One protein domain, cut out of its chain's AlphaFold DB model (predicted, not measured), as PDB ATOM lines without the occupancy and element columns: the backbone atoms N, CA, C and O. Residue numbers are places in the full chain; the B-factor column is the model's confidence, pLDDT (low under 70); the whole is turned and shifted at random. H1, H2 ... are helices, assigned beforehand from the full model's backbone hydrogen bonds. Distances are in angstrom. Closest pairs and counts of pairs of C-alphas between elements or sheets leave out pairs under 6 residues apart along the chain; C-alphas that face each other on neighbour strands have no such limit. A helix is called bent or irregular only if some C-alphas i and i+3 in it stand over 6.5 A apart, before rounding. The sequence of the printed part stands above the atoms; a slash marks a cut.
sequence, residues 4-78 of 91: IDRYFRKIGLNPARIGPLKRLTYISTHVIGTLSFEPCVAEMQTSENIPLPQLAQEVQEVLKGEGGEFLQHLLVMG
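Overview. This is residues 4 to 78 of the 91 residues of an uncharacterized protein of Acinetobacter sp. C15 (UniProt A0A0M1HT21). Helix H4 stands in the middle of a small helical domain, with the longest helix, H3, packed on it at a steep angle and the short helix H1 packed on it elsewhere, while H2 touches no helix and sits beyond H1, at the other end of the domain from H3. A long stretch without a named element, residues 28 to 51, loops out from H2 and then runs back along the domain to H3. The printed part has 75 residues with four named helices, H1, H2, H3 and H4 in chain order, and no named strand; the class is all helix. The whole is compact, with a radius of gyration of the C-alphas of 13.0 A, and its C-alphas span 33 by 28 by 17 A.

Arrangement. H3, residues 52 to 64, touches H4, residues 68 to 77, closest at the C-alphas of Glu 58 and Phe 70, 6.2 A apart. Their lines stand at a steep tilt of 52 degrees and they run opposite ways. On from H4, H1, residues 4 to 10, touches it, closest at the C-alphas of Tyr 7 and Leu 71, 6.3 A apart. These two run opposite ways at a shallow tilt of 31 degrees. H1 and H3 are apart. H2, residues 20 to 27, is near H1, with 6 pairs of C-alphas within 10 A and the closest at 8.3 A. H2 and H4 are only just apart, their closest C-alphas 8.2 A from each other. Every O i to N i+4 pair is within hydrogen-bond range in H1 and H3, against 4 of 6 in H4 and 1 of 4 in H2, where 4 of 5 O i to N i+3 pairs are within range.

Along the chain. H3 measures 18.6 A from C-alpha 52 at (-53.089, -65.971, -3.110) to C-alpha 64. H4 measures 15.0 A and ends with C-alpha 77 at (-49.521, -55.860, -4.524); it is irregular, with C-alphas 69 and 72 standing 7.2 A apart, and its line is a rough one. H1 measures 9.7 A and begins with C-alpha 4 at (-53.053, -45.410, 1.841). H2 measures 11.2 A, from Pro 20 to Ile 27.

Size, cuts and confidence. The two C-alphas farthest apart, those of Arg 17 and Pro 53, are 35.3 A from each other, and the first and last printed C-alphas, of Ile 4 and Gly 78, are 10.5 A apart. The printed part has no cut. The link from H2 to H3 is long, with 24 residues; that from H1 to H2 is short, with 9, and that from H3 to H4 tight, with 3. The mean pLDDT of the printed part is 80.3, and it is under 70 at residue 32, residues 43 to 48, residues 66 to 67, residue 69 and residue 78.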
ATOM      1  N   ILE A   4     -54.222 -46.225   1.487       82.44
ATOM      2  CA  ILE A   4     -53.053 -45.410   1.841       82.44
ATOM      3  C   ILE A   4     -53.296 -44.493   3.048       82.44
ATOM      4  O   ILE A   4     -52.397 -44.281   3.856       82.44
ATOM      5  N   ASP A   5     -54.532 -44.021   3.255       87.62
ATOM      6  CA  ASP A   5     -54.876 -43.268   4.465       87.62
ATOM      7  C   ASP A   5     -54.795 -44.163   5.709       87.62
ATOM      8  O   ASP A   5     -54.464 -43.685   6.794       87.62
ATOM      9  N   ARG A   6     -55.109 -45.462   5.578       85.31
ATOM     10  CA  ARG A   6     -55.001 -46.426   6.687       85.31
ATOM     11  C   ARG A   6     -53.537 -46.672   7.022       85.31
ATOM     12  O   ARG A   6     -53.181 -46.663   8.197       85.31
ATOM     13  N   TYR A   7     -52.694 -46.794   6.000       83.75
ATOM     14  CA  TYR A   7     -51.248 -46.890   6.168       83.75
ATOM     15  C   TYR A   7     -50.658 -45.657   6.858       83.75
ATOM     16  O   TYR A   7     -49.948 -45.808   7.845       83.75
ATOM     17  N   PHE A   8     -51.016 -44.441   6.434       87.94
ATOM     18  CA  PHE A   8     -50.546 -43.225   7.101       87.94
ATOM     19  C   PHE A   8     -50.907 -43.197   8.583       87.94
ATOM     20  O   PHE A   8     -50.040 -42.920   9.406       87.94
ATOM     21  N   ARG A   9     -52.145 -43.561   8.940       88.69
ATOM     22  CA  ARG A   9     -52.541 -43.656  10.353       88.69
ATOM     23  C   ARG A   9     -51.722 -44.697  11.113       88.69
ATOM     24  O   ARG A   9     -51.328 -44.419  12.240       88.69
ATOM     25  N   LYS A  10     -51.436 -45.854  10.502       83.81
ATOM     26  CA  LYS A  10     -50.591 -46.906  11.095       83.81
ATOM     27  C   LYS A  10     -49.195 -46.381  11.436       83.81
ATOM     28  O   LYS A  10     -48.700 -46.655  12.520       83.81
ATOM     29  N   ILE A  11     -48.586 -45.599  10.545       85.19
ATOM     30  CA  ILE A  11     -47.254 -45.014  10.772       85.19
ATOM     31  C   ILE A  11     -47.295 -43.685  11.552       85.19
ATOM     32  O   ILE A  11     -46.330 -42.928  11.538       85.19
ATOM     33  N   GLY A  12     -48.411 -43.372  12.225       89.38
ATOM     34  CA  GLY A  12     -48.545 -42.194  13.089       89.38
ATOM     35  C   GLY A  12     -48.748 -40.863  12.355       89.38
ATOM     36  O   GLY A  12     -48.681 -39.799  12.968       89.38
ATOM     37  N   LEU A  13     -49.017 -40.889  11.049       90.12
ATOM     38  CA  LEU A  13     -49.268 -39.696  10.248       90.12
ATOM     39  C   LEU A  13     -50.766 -39.395  10.129       90.12
ATOM     40  O   LEU A  13     -51.600 -40.282   9.956       90.12
ATOM     41  N   ASN A  14     -51.115 -38.105  10.141       92.56
ATOM     42  CA  ASN A  14     -52.479 -37.655   9.873       92.56
ATOM     43  C   ASN A  14     -52.714 -37.531   8.352       92.56
ATOM     44  O   ASN A  14     -52.170 -36.603   7.744       92.56
ATOM     45  N   PRO A  15     -53.568 -38.376   7.733       90.75
ATOM     46  CA  PRO A  15     -53.791 -38.350   6.287       90.75
ATOM     47  C   PRO A  15     -54.339 -37.015   5.776       90.75
ATOM     48  O   PRO A  15     -54.029 -36.620   4.657       90.75
ATOM     49  N   ALA A  16     -55.108 -36.289   6.596       92.19
ATOM     50  CA  ALA A  16     -55.683 -34.996   6.223       92.19
ATOM     51  C   ALA A  16     -54.622 -33.895   6.048       92.19
ATOM     52  O   ALA A  16     -54.895 -32.873   5.427       92.19
ATOM     53  N   ARG A  17     -53.407 -34.094   6.582       94.12
ATOM     54  CA  ARG A  17     -52.279 -33.158   6.439       94.12
ATOM     55  C   ARG A  17     -51.328 -33.539   5.302       94.12
ATOM     56  O   ARG A  17     -50.327 -32.855   5.097       94.12
ATOM     57  N   ILE A  18     -51.604 -34.623   4.575       90.44
ATOM     58  CA  ILE A  18     -50.760 -35.098   3.478       90.44
ATOM     59  C   ILE A  18     -51.432 -34.732   2.157       90.44
ATOM     60  O   ILE A  18     -52.417 -35.347   1.749       90.44
ATOM     61  N   GLY A  19     -50.887 -33.712   1.491       90.38
ATOM     62  CA  GLY A  19     -51.384 -33.255   0.196       90.38
ATOM     63  C   GLY A  19     -51.151 -34.270  -0.935       90.38
ATOM     64  O   GLY A  19     -50.295 -35.147  -0.803       90.38
ATOM     65  N   PRO A  20     -51.856 -34.137  -2.075       87.75
ATOM     66  CA  PRO A  20     -51.810 -35.106  -3.173       87.75
ATOM     67  C   PRO A  20     -50.401 -35.405  -3.703       87.75
ATOM     68  O   PRO A  20     -50.041 -36.570  -3.815       87.75
ATOM     69  N   LEU A  21     -49.572 -34.383  -3.941       88.69
ATOM     70  CA  LEU A  21     -48.199 -34.574  -4.437       88.69
ATOM     71  C   LEU A  21     -47.332 -35.364  -3.453       88.69
ATOM     72  O   LEU A  21     -46.628 -36.287  -3.842       88.69
ATOM     73  N   LYS A  22     -47.454 -35.066  -2.153       88.00
ATOM     74  CA  LYS A  22     -46.742 -35.801  -1.102       88.00
ATOM     75  C   LYS A  22     -47.237 -37.242  -0.968       88.00
ATOM     76  O   LYS A  22     -46.516 -38.069  -0.444       88.00
ATOM     77  N   ARG A  23     -48.448 -37.579  -1.417       87.56
ATOM     78  CA  ARG A  23     -48.901 -38.979  -1.457       87.56
ATOM     79  C   ARG A  23     -48.216 -39.758  -2.578       87.56
ATOM     80  O   ARG A  23     -47.895 -40.924  -2.377       87.56
ATOM     81  N   LEU A  24     -47.948 -39.111  -3.714       85.88
ATOM     82  CA  LEU A  24     -47.273 -39.735  -4.856       85.88
ATOM     83  C   LEU A  24     -45.860 -40.216  -4.495       85.88
ATOM     84  O   LEU A  24     -45.463 -41.304  -4.896       85.88
ATOM     85  N   THR A  25     -45.150 -39.483  -3.634       86.44
ATOM     86  CA  THR A  25     -43.805 -39.863  -3.167       86.44
ATOM     87  C   THR A  25     -43.776 -41.134  -2.303       86.44
ATOM     88  O   THR A  25     -42.707 -41.700  -2.094       86.44
ATOM     89  N   TYR A  26     -44.921 -41.581  -1.764       83.00
ATOM     90  CA  TYR A  26     -45.030 -42.838  -1.002       83.00
ATOM     91  C   TYR A  26     -45.362 -44.042  -1.880       83.00
ATOM     92  O   TYR A  26     -45.035 -45.160  -1.508       83.00
ATOM     93  N   ILE A  27     -46.026 -43.827  -3.018       79.19
ATOM     94  CA  ILE A  27     -46.335 -44.900  -3.972       79.19
ATOM     95  C   ILE A  27     -45.244 -45.046  -5.037       79.19
ATOM     96  O   ILE A  27     -45.088 -46.140  -5.561       79.19
ATOM     97  N   SER A  28     -44.444 -44.000  -5.291       79.69
ATOM     98  CA  SER A  28     -43.204 -44.024  -6.084       79.69
ATOM     99  C   SER A  28     -43.331 -44.853  -7.374       79.69
ATOM    100  O   SER A  28     -44.020 -44.427  -8.300       79.69
ATOM    101  N   THR A  29     -42.712 -46.033  -7.433       74.75
ATOM    102  CA  THR A  29     -42.689 -46.968  -8.571       74.75
ATOM    103  C   THR A  29     -43.760 -48.062  -8.520       74.75
ATOM    104  O   THR A  29     -43.874 -48.844  -9.455       74.75
ATOM    105  N   HIS A  30     -44.565 -48.132  -7.459       73.81
ATOM    106  CA  HIS A  30     -45.545 -49.202  -7.227       73.81
ATOM    107  C   HIS A  30     -46.905 -48.944  -7.894       73.81
ATOM    108  O   HIS A  30     -47.895 -49.598  -7.573       73.81
ATOM    109  N   VAL A  31     -46.985 -47.972  -8.805       72.19
ATOM    110  CA  VAL A  31     -48.196 -47.632  -9.562       72.19
ATOM    111  C   VAL A  31     -48.313 -48.445 -10.847       72.19
ATOM    112  O   VAL A  31     -47.329 -48.818 -11.473       72.19
ATOM    113  N   ILE A  32     -49.553 -48.682 -11.282       69.69
ATOM    114  CA  ILE A  32     -49.822 -49.324 -12.575       69.69
ATOM    115  C   ILE A  32     -49.423 -48.383 -13.719       69.69
ATOM    116  O   ILE A  32     -49.862 -47.231 -13.760       69.69
ATOM    117  N   GLY A  33     -48.683 -48.915 -14.693       73.19
ATOM    118  CA  GLY A  33     -48.292 -48.218 -15.918       73.19
ATOM    119  C   GLY A  33     -46.821 -47.808 -15.915       73.19
ATOM    120  O   GLY A  33     -45.992 -48.456 -15.291       73.19
ATOM    121  N   THR A  34     -46.493 -46.745 -16.653       77.56
ATOM    122  CA  THR A  34     -45.104 -46.283 -16.876       77.56
ATOM    123  C   THR A  34     -44.719 -45.085 -15.998       77.56
ATOM    124  O   THR A  34     -43.622 -44.552 -16.121       77.56
ATOM    125  N   LEU A  35     -45.625 -44.606 -15.141       81.44
ATOM    126  CA  LEU A  35     -45.360 -43.437 -14.304       81.44
ATOM    127  C   LEU A  35     -44.551 -43.828 -13.068       81.44
ATOM    128  O   LEU A  35     -44.872 -44.805 -12.401       81.44
ATOM    129  N   SER A  36     -43.554 -43.016 -12.734       82.06
ATOM    130  CA  SER A  36     -42.819 -43.066 -11.473       82.06
ATOM    131  C   SER A  36     -42.814 -41.680 -10.830       82.06
ATOM    132  O   SER A  36     -42.918 -40.658 -11.515       82.06
ATOM    133  N   PHE A  37     -42.730 -41.638  -9.501       85.75
ATOM    134  CA  PHE A  37     -42.752 -40.390  -8.741       85.75
ATOM    135  C   PHE A  37     -41.533 -40.280  -7.831       85.75
ATOM    136  O   PHE A  37     -41.280 -41.162  -7.014       85.75
ATOM    137  N   GLU A  38     -40.826 -39.156  -7.932       86.31
ATOM    138  CA  GLU A  38     -39.642 -38.853  -7.129       86.31
ATOM    139  C   GLU A  38     -39.865 -37.610  -6.242       86.31
ATOM    140  O   GLU A  38     -40.611 -36.705  -6.630       86.31
ATOM    141  N   PRO A  39     -39.230 -37.530  -5.054       85.88
ATOM    142  CA  PRO A  39     -38.351 -38.539  -4.455       85.88
ATOM    143  C   PRO A  39     -39.135 -39.726  -3.872       85.88
ATOM    144  O   PRO A  39     -40.290 -39.582  -3.476       85.88
ATOM    145  N   CYS A  40     -38.492 -40.890  -3.765       83.19
ATOM    146  CA  CYS A  40     -39.052 -42.030  -3.040       83.19
ATOM    147  C   CYS A  40     -38.904 -41.793  -1.527       83.19
ATOM    148  O   CYS A  40     -37.791 -41.720  -1.015       83.19
ATOM    149  N   VAL A  41     -40.022 -41.626  -0.813       80.50
ATOM    150  CA  VAL A  41     -40.024 -41.369   0.645       80.50
ATOM    151  C   VAL A  41     -40.177 -42.659   1.454       80.50
ATOM    152  O   VAL A  41     -39.790 -42.706   2.619       80.50
ATOM    153  N   ALA A  42     -40.739 -43.703   0.847       70.75
ATOM    154  CA  ALA A  42     -40.931 -44.997   1.479       70.75
ATOM    155  C   ALA A  42     -40.479 -46.102   0.524       70.75
ATOM    156  O   ALA A  42     -41.099 -46.322  -0.515       70.75
ATOM    157  N   GLU A  43     -39.427 -46.822   0.904       66.31
ATOM    158  CA  GLU A  43     -39.095 -48.097   0.278       66.31
ATOM    159  C   GLU A  43     -40.101 -49.139   0.765       66.31
ATOM    160  O   GLU A  43     -39.959 -49.748   1.826       66.31
ATOM    161  N   MET A  44     -41.183 -49.308   0.007       68.69
ATOM    162  CA  MET A  44     -42.058 -50.449   0.215       68.69
ATOM    163  C   MET A  44     -41.319 -51.688  -0.284       68.69
ATOM    164  O   MET A  44     -41.139 -51.867  -1.483       68.69
ATOM    165  N   GLN A  45     -40.845 -52.518   0.644       63.31
ATOM    166  CA  GLN A  45     -40.200 -53.781   0.297       63.31
ATOM    167  C   GLN A  45     -41.178 -54.666  -0.480       63.31
ATOM    168  O   GLN A  45     -42.273 -54.973   0.000       63.31
ATOM    169  N   THR A  46     -40.770 -55.084  -1.673       60.31
ATOM    170  CA  THR A  46     -41.459 -56.105  -2.456       60.31
ATOM    171  C   THR A  46     -41.232 -57.464  -1.811       60.31
ATOM    172  O   THR A  46     -40.122 -57.988  -1.821       60.31
ATOM    173  N   SER A  47     -42.282 -58.044  -1.231       60.47
ATOM    174  CA  SER A  47     -42.270 -59.464  -0.880       60.47
ATOM    175  C   SER A  47     -42.585 -60.255  -2.147       60.47
ATOM    176  O   SER A  47     -43.711 -60.207  -2.638       60.47
ATOM    177  N   GLU A  48     -41.584 -60.927  -2.716       62.16
ATOM    178  CA  GLU A  48     -41.682 -61.513  -4.062       62.16
ATOM    179  C   GLU A  48     -42.556 -62.775  -4.162       62.16
ATOM    180  O   GLU A  48     -42.677 -63.349  -5.240       62.16
ATOM    181  N   ASN A  49     -43.205 -63.235  -3.088       70.25
ATOM    182  CA  ASN A  49     -44.070 -64.411  -3.192       70.25
ATOM    183  C   ASN A  49     -45.090 -64.498  -2.051       70.25
ATOM    184  O   ASN A  49     -44.909 -65.242  -1.089       70.25
ATOM    185  N   ILE A  50     -46.173 -63.723  -2.140       76.62
ATOM    186  CA  ILE A  50     -47.318 -63.864  -1.228       76.62
ATOM    187  C   ILE A  50     -48.327 -64.828  -1.871       76.62
ATOM    188  O   ILE A  50     -48.901 -64.491  -2.911       76.62
ATOM    189  N   PRO A  51     -48.592 -66.009  -1.280       84.62
ATOM    190  CA  PRO A  51     -49.599 -66.932  -1.792       84.62
ATOM    191  C   PRO A  51     -50.985 -66.278  -1.861       84.62
ATOM    192  O   PRO A  51     -51.425 -65.629  -0.912       84.62
ATOM    193  N   LEU A  52     -51.731 -66.513  -2.946       83.94
ATOM    194  CA  LEU A  52     -53.089 -65.971  -3.110       83.94
ATOM    195  C   LEU A  52     -54.047 -66.285  -1.941       83.94
ATOM    196  O   LEU A  52     -54.819 -65.397  -1.578       83.94
ATOM    197  N   PRO A  53     -54.018 -67.482  -1.312       87.75
ATOM    198  CA  PRO A  53     -54.846 -67.749  -0.137       87.75
ATOM    199  C   PRO A  53     -54.506 -66.842   1.050       87.75
ATOM    200  O   PRO A  53     -55.410 -66.351   1.723       87.75
ATOM    201  N   GLN A  54     -53.216 -66.576   1.267       85.50
ATOM    202  CA  GLN A  54     -52.758 -65.660   2.307       85.50
ATOM    203  C   GLN A  54     -53.232 -64.237   2.001       85.50
ATOM    204  O   GLN A  54     -53.851 -63.598   2.845       85.50
ATOM    205  N   LEU A  55     -53.043 -63.771   0.764       83.44
ATOM    206  CA  LEU A  55     -53.501 -62.450   0.339       83.44
ATOM    207  C   LEU A  55     -55.020 -62.282   0.511       83.44
ATOM    208  O   LEU A  55     -55.495 -61.237   0.951       83.44
ATOM    209  N   ALA A  56     -55.799 -63.319   0.193       85.56
ATOM    210  CA  ALA A  56     -57.242 -63.312   0.389       85.56
ATOM    211  C   ALA A  56     -57.614 -63.163   1.872       85.56
ATOM    212  O   ALA A  56     -58.526 -62.398   2.189       85.56
ATOM    213  N   GLN A  57     -56.901 -63.845   2.772       86.38
ATOM    214  CA  GLN A  57     -57.090 -63.701   4.214       86.38
ATOM    215  C   GLN A  57     -56.751 -62.279   4.689       86.38
ATOM    216  O   GLN A  57     -57.577 -61.651   5.352       86.38
ATOM    217  N   GLU A  58     -55.606 -61.733   4.272       84.69
ATOM    218  CA  GLU A  58     -55.179 -60.367   4.611       84.69
ATOM    219  C   GLU A  58     -56.219 -59.321   4.160       84.69
ATOM    220  O   GLU A  58     -56.556 -58.389   4.897       84.69
ATOM    221  N   VAL A  59     -56.808 -59.495   2.969       84.19
ATOM    222  CA  VAL A  59     -57.904 -58.639   2.485       84.19
ATOM    223  C   VAL A  59     -59.129 -58.722   3.398       84.19
ATOM    224  O   VAL A  59     -59.733 -57.687   3.689       84.19
ATOM    225  N   GLN A  60     -59.515 -59.918   3.855       85.44
ATOM    226  CA  GLN A  60     -60.669 -60.089   4.747       85.44
ATOM    227  C   GLN A  60     -60.452 -59.408   6.101       85.44
ATOM    228  O   GLN A  60     -61.363 -58.752   6.606       85.44
ATOM    229  N   GLU A  61     -59.254 -59.514   6.668       84.81
ATOM    230  CA  GLU A  61     -58.897 -58.853   7.929       84.81
ATOM    231  C   GLU A  61     -58.970 -57.327   7.786       84.81
ATOM    232  O   GLU A  61     -59.657 -56.655   8.558       84.81
ATOM    233  N   VAL A  62     -58.396 -56.779   6.710       81.00
ATOM    234  CA  VAL A  62     -58.451 -55.337   6.418       81.00
ATOM    235  C   VAL A  62     -59.873 -54.839   6.160       81.00
ATOM    236  O   VAL A  62     -60.208 -53.698   6.509       81.00
ATOM    237  N   LEU A  63     -60.749 -55.662   5.583       80.94
ATOM    238  CA  LEU A  63     -62.167 -55.327   5.428       80.94
ATOM    239  C   LEU A  63     -62.905 -55.276   6.772       80.94
ATOM    240  O   LEU A  63     -63.752 -54.399   6.947       80.94
ATOM    241  N   LYS A  64     -62.550 -56.142   7.726       82.62
ATOM    242  CA  LYS A  64     -63.091 -56.138   9.097       82.62
ATOM    243  C   LYS A  64     -62.561 -54.987   9.960       82.62
ATOM    244  O   LYS A  64     -63.091 -54.739  11.036       82.62
ATOM    245  N   GLY A  65     -61.562 -54.247   9.473       75.56
ATOM    246  CA  GLY A  65     -60.889 -53.184  10.225       75.56
ATOM    247  C   GLY A  65     -59.696 -53.677  11.049       75.56
ATOM    248  O   GLY A  65     -59.070 -52.876  11.740       75.56
ATOM    249  N   GLU A  66     -59.368 -54.960  10.932       69.00
ATOM    250  CA  GLU A  66     -58.189 -55.623  11.492       69.00
ATOM    251  C   GLU A  66     -57.068 -55.654  10.422       69.00
ATOM    252  O   GLU A  66     -57.196 -55.036   9.366       69.00
ATOM    253  N   GLY A  67     -55.921 -56.297  10.663       68.00
ATOM    254  CA  GLY A  67     -54.924 -56.526   9.597       68.00
ATOM    255  C   GLY A  67     -54.066 -55.315   9.200       68.00
ATOM    256  O   GLY A  67     -53.551 -55.237   8.083       68.00
ATOM    257  N   GLY A  68     -53.867 -54.354  10.110       70.00
ATOM    258  CA  GLY A  68     -52.970 -53.216   9.875       70.00
ATOM    259  C   GLY A  68     -51.539 -53.640   9.516       70.00
ATOM    260  O   GLY A  68     -50.859 -52.956   8.749       70.00
ATOM    261  N   GLU A  69     -51.085 -54.788  10.015       69.00
ATOM    262  CA  GLU A  69     -49.764 -55.356   9.737       69.00
ATOM    263  C   GLU A  69     -49.554 -55.630   8.241       69.00
ATOM    264  O   GLU A  69     -48.530 -55.216   7.698       69.00
ATOM    265  N   PHE A  70     -50.587 -56.119   7.555       75.56
ATOM    266  CA  PHE A  70     -50.563 -56.530   6.146       75.56
ATOM    267  C   PHE A  70     -50.910 -55.410   5.153       75.56
ATOM    268  O   PHE A  70     -50.829 -55.592   3.939       75.56
ATOM    269  N   LEU A  71     -51.253 -54.208   5.634       76.81
ATOM    270  CA  LEU A  71     -51.557 -53.060   4.765       76.81
ATOM    271  C   LEU A  71     -50.426 -52.744   3.783       76.81
ATOM    272  O   LEU A  71     -50.699 -52.293   2.678       76.81
ATOM    273  N   GLN A  72     -49.171 -52.976   4.172       76.88
ATOM    274  CA  GLN A  72     -48.026 -52.758   3.293       76.88
ATOM    275  C   GLN A  72     -47.983 -53.785   2.155       76.88
ATOM    276  O   GLN A  72     -47.771 -53.390   1.014       76.88
ATOM    277  N   HIS A  73     -48.271 -55.060   2.430       78.50
ATOM    278  CA  HIS A  73     -48.392 -56.092   1.395       78.50
ATOM    279  C   HIS A  73     -49.491 -55.737   0.392       78.50
ATOM    280  O   HIS A  73     -49.271 -55.759  -0.816       78.50
ATOM    281  N   LEU A  74     -50.655 -55.316   0.891       78.56
ATOM    282  CA  LEU A  74     -51.770 -54.888   0.049       78.56
ATOM    283  C   LEU A  74     -51.468 -53.611  -0.745       78.56
ATOM    284  O   LEU A  74     -51.998 -53.451  -1.839       78.56
ATOM    285  N   LEU A  75     -50.641 -52.699  -0.223       78.06
ATOM    286  CA  LEU A  75     -50.184 -51.523  -0.970       78.06
ATOM    287  C   LEU A  75     -49.207 -51.910  -2.080       78.06
ATOM    288  O   LEU A  75     -49.335 -51.410  -3.189       78.06
ATOM    289  N   VAL A  76     -48.263 -52.806  -1.807       76.69
ATOM    290  CA  VAL A  76     -47.280 -53.258  -2.801       76.69
ATOM    291  C   VAL A  76     -47.954 -54.055  -3.916       76.69
ATOM    292  O   VAL A  76     -47.738 -53.778  -5.091       76.69
ATOM    293  N   MET A  77     -48.818 -55.008  -3.558       75.75
ATOM    294  CA  MET A  77     -49.521 -55.860  -4.524       75.75
ATOM    295  C   MET A  77     -50.678 -55.128  -5.209       75.75
ATOM    296  O   MET A  77     -51.077 -55.467  -6.325       75.75
ATOM    297  N   GLY A  78     -51.264 -54.135  -4.543       68.31
ATOM    298  CA  GLY A  78     -52.447 -53.420  -4.998       68.31
ATOM    299  C   GLY A  78     -52.136 -52.269  -5.920       68.31
ATOM    300  O   GLY A  78     -52.388 -51.126  -5.564       68.31
TER     301      GLY A  78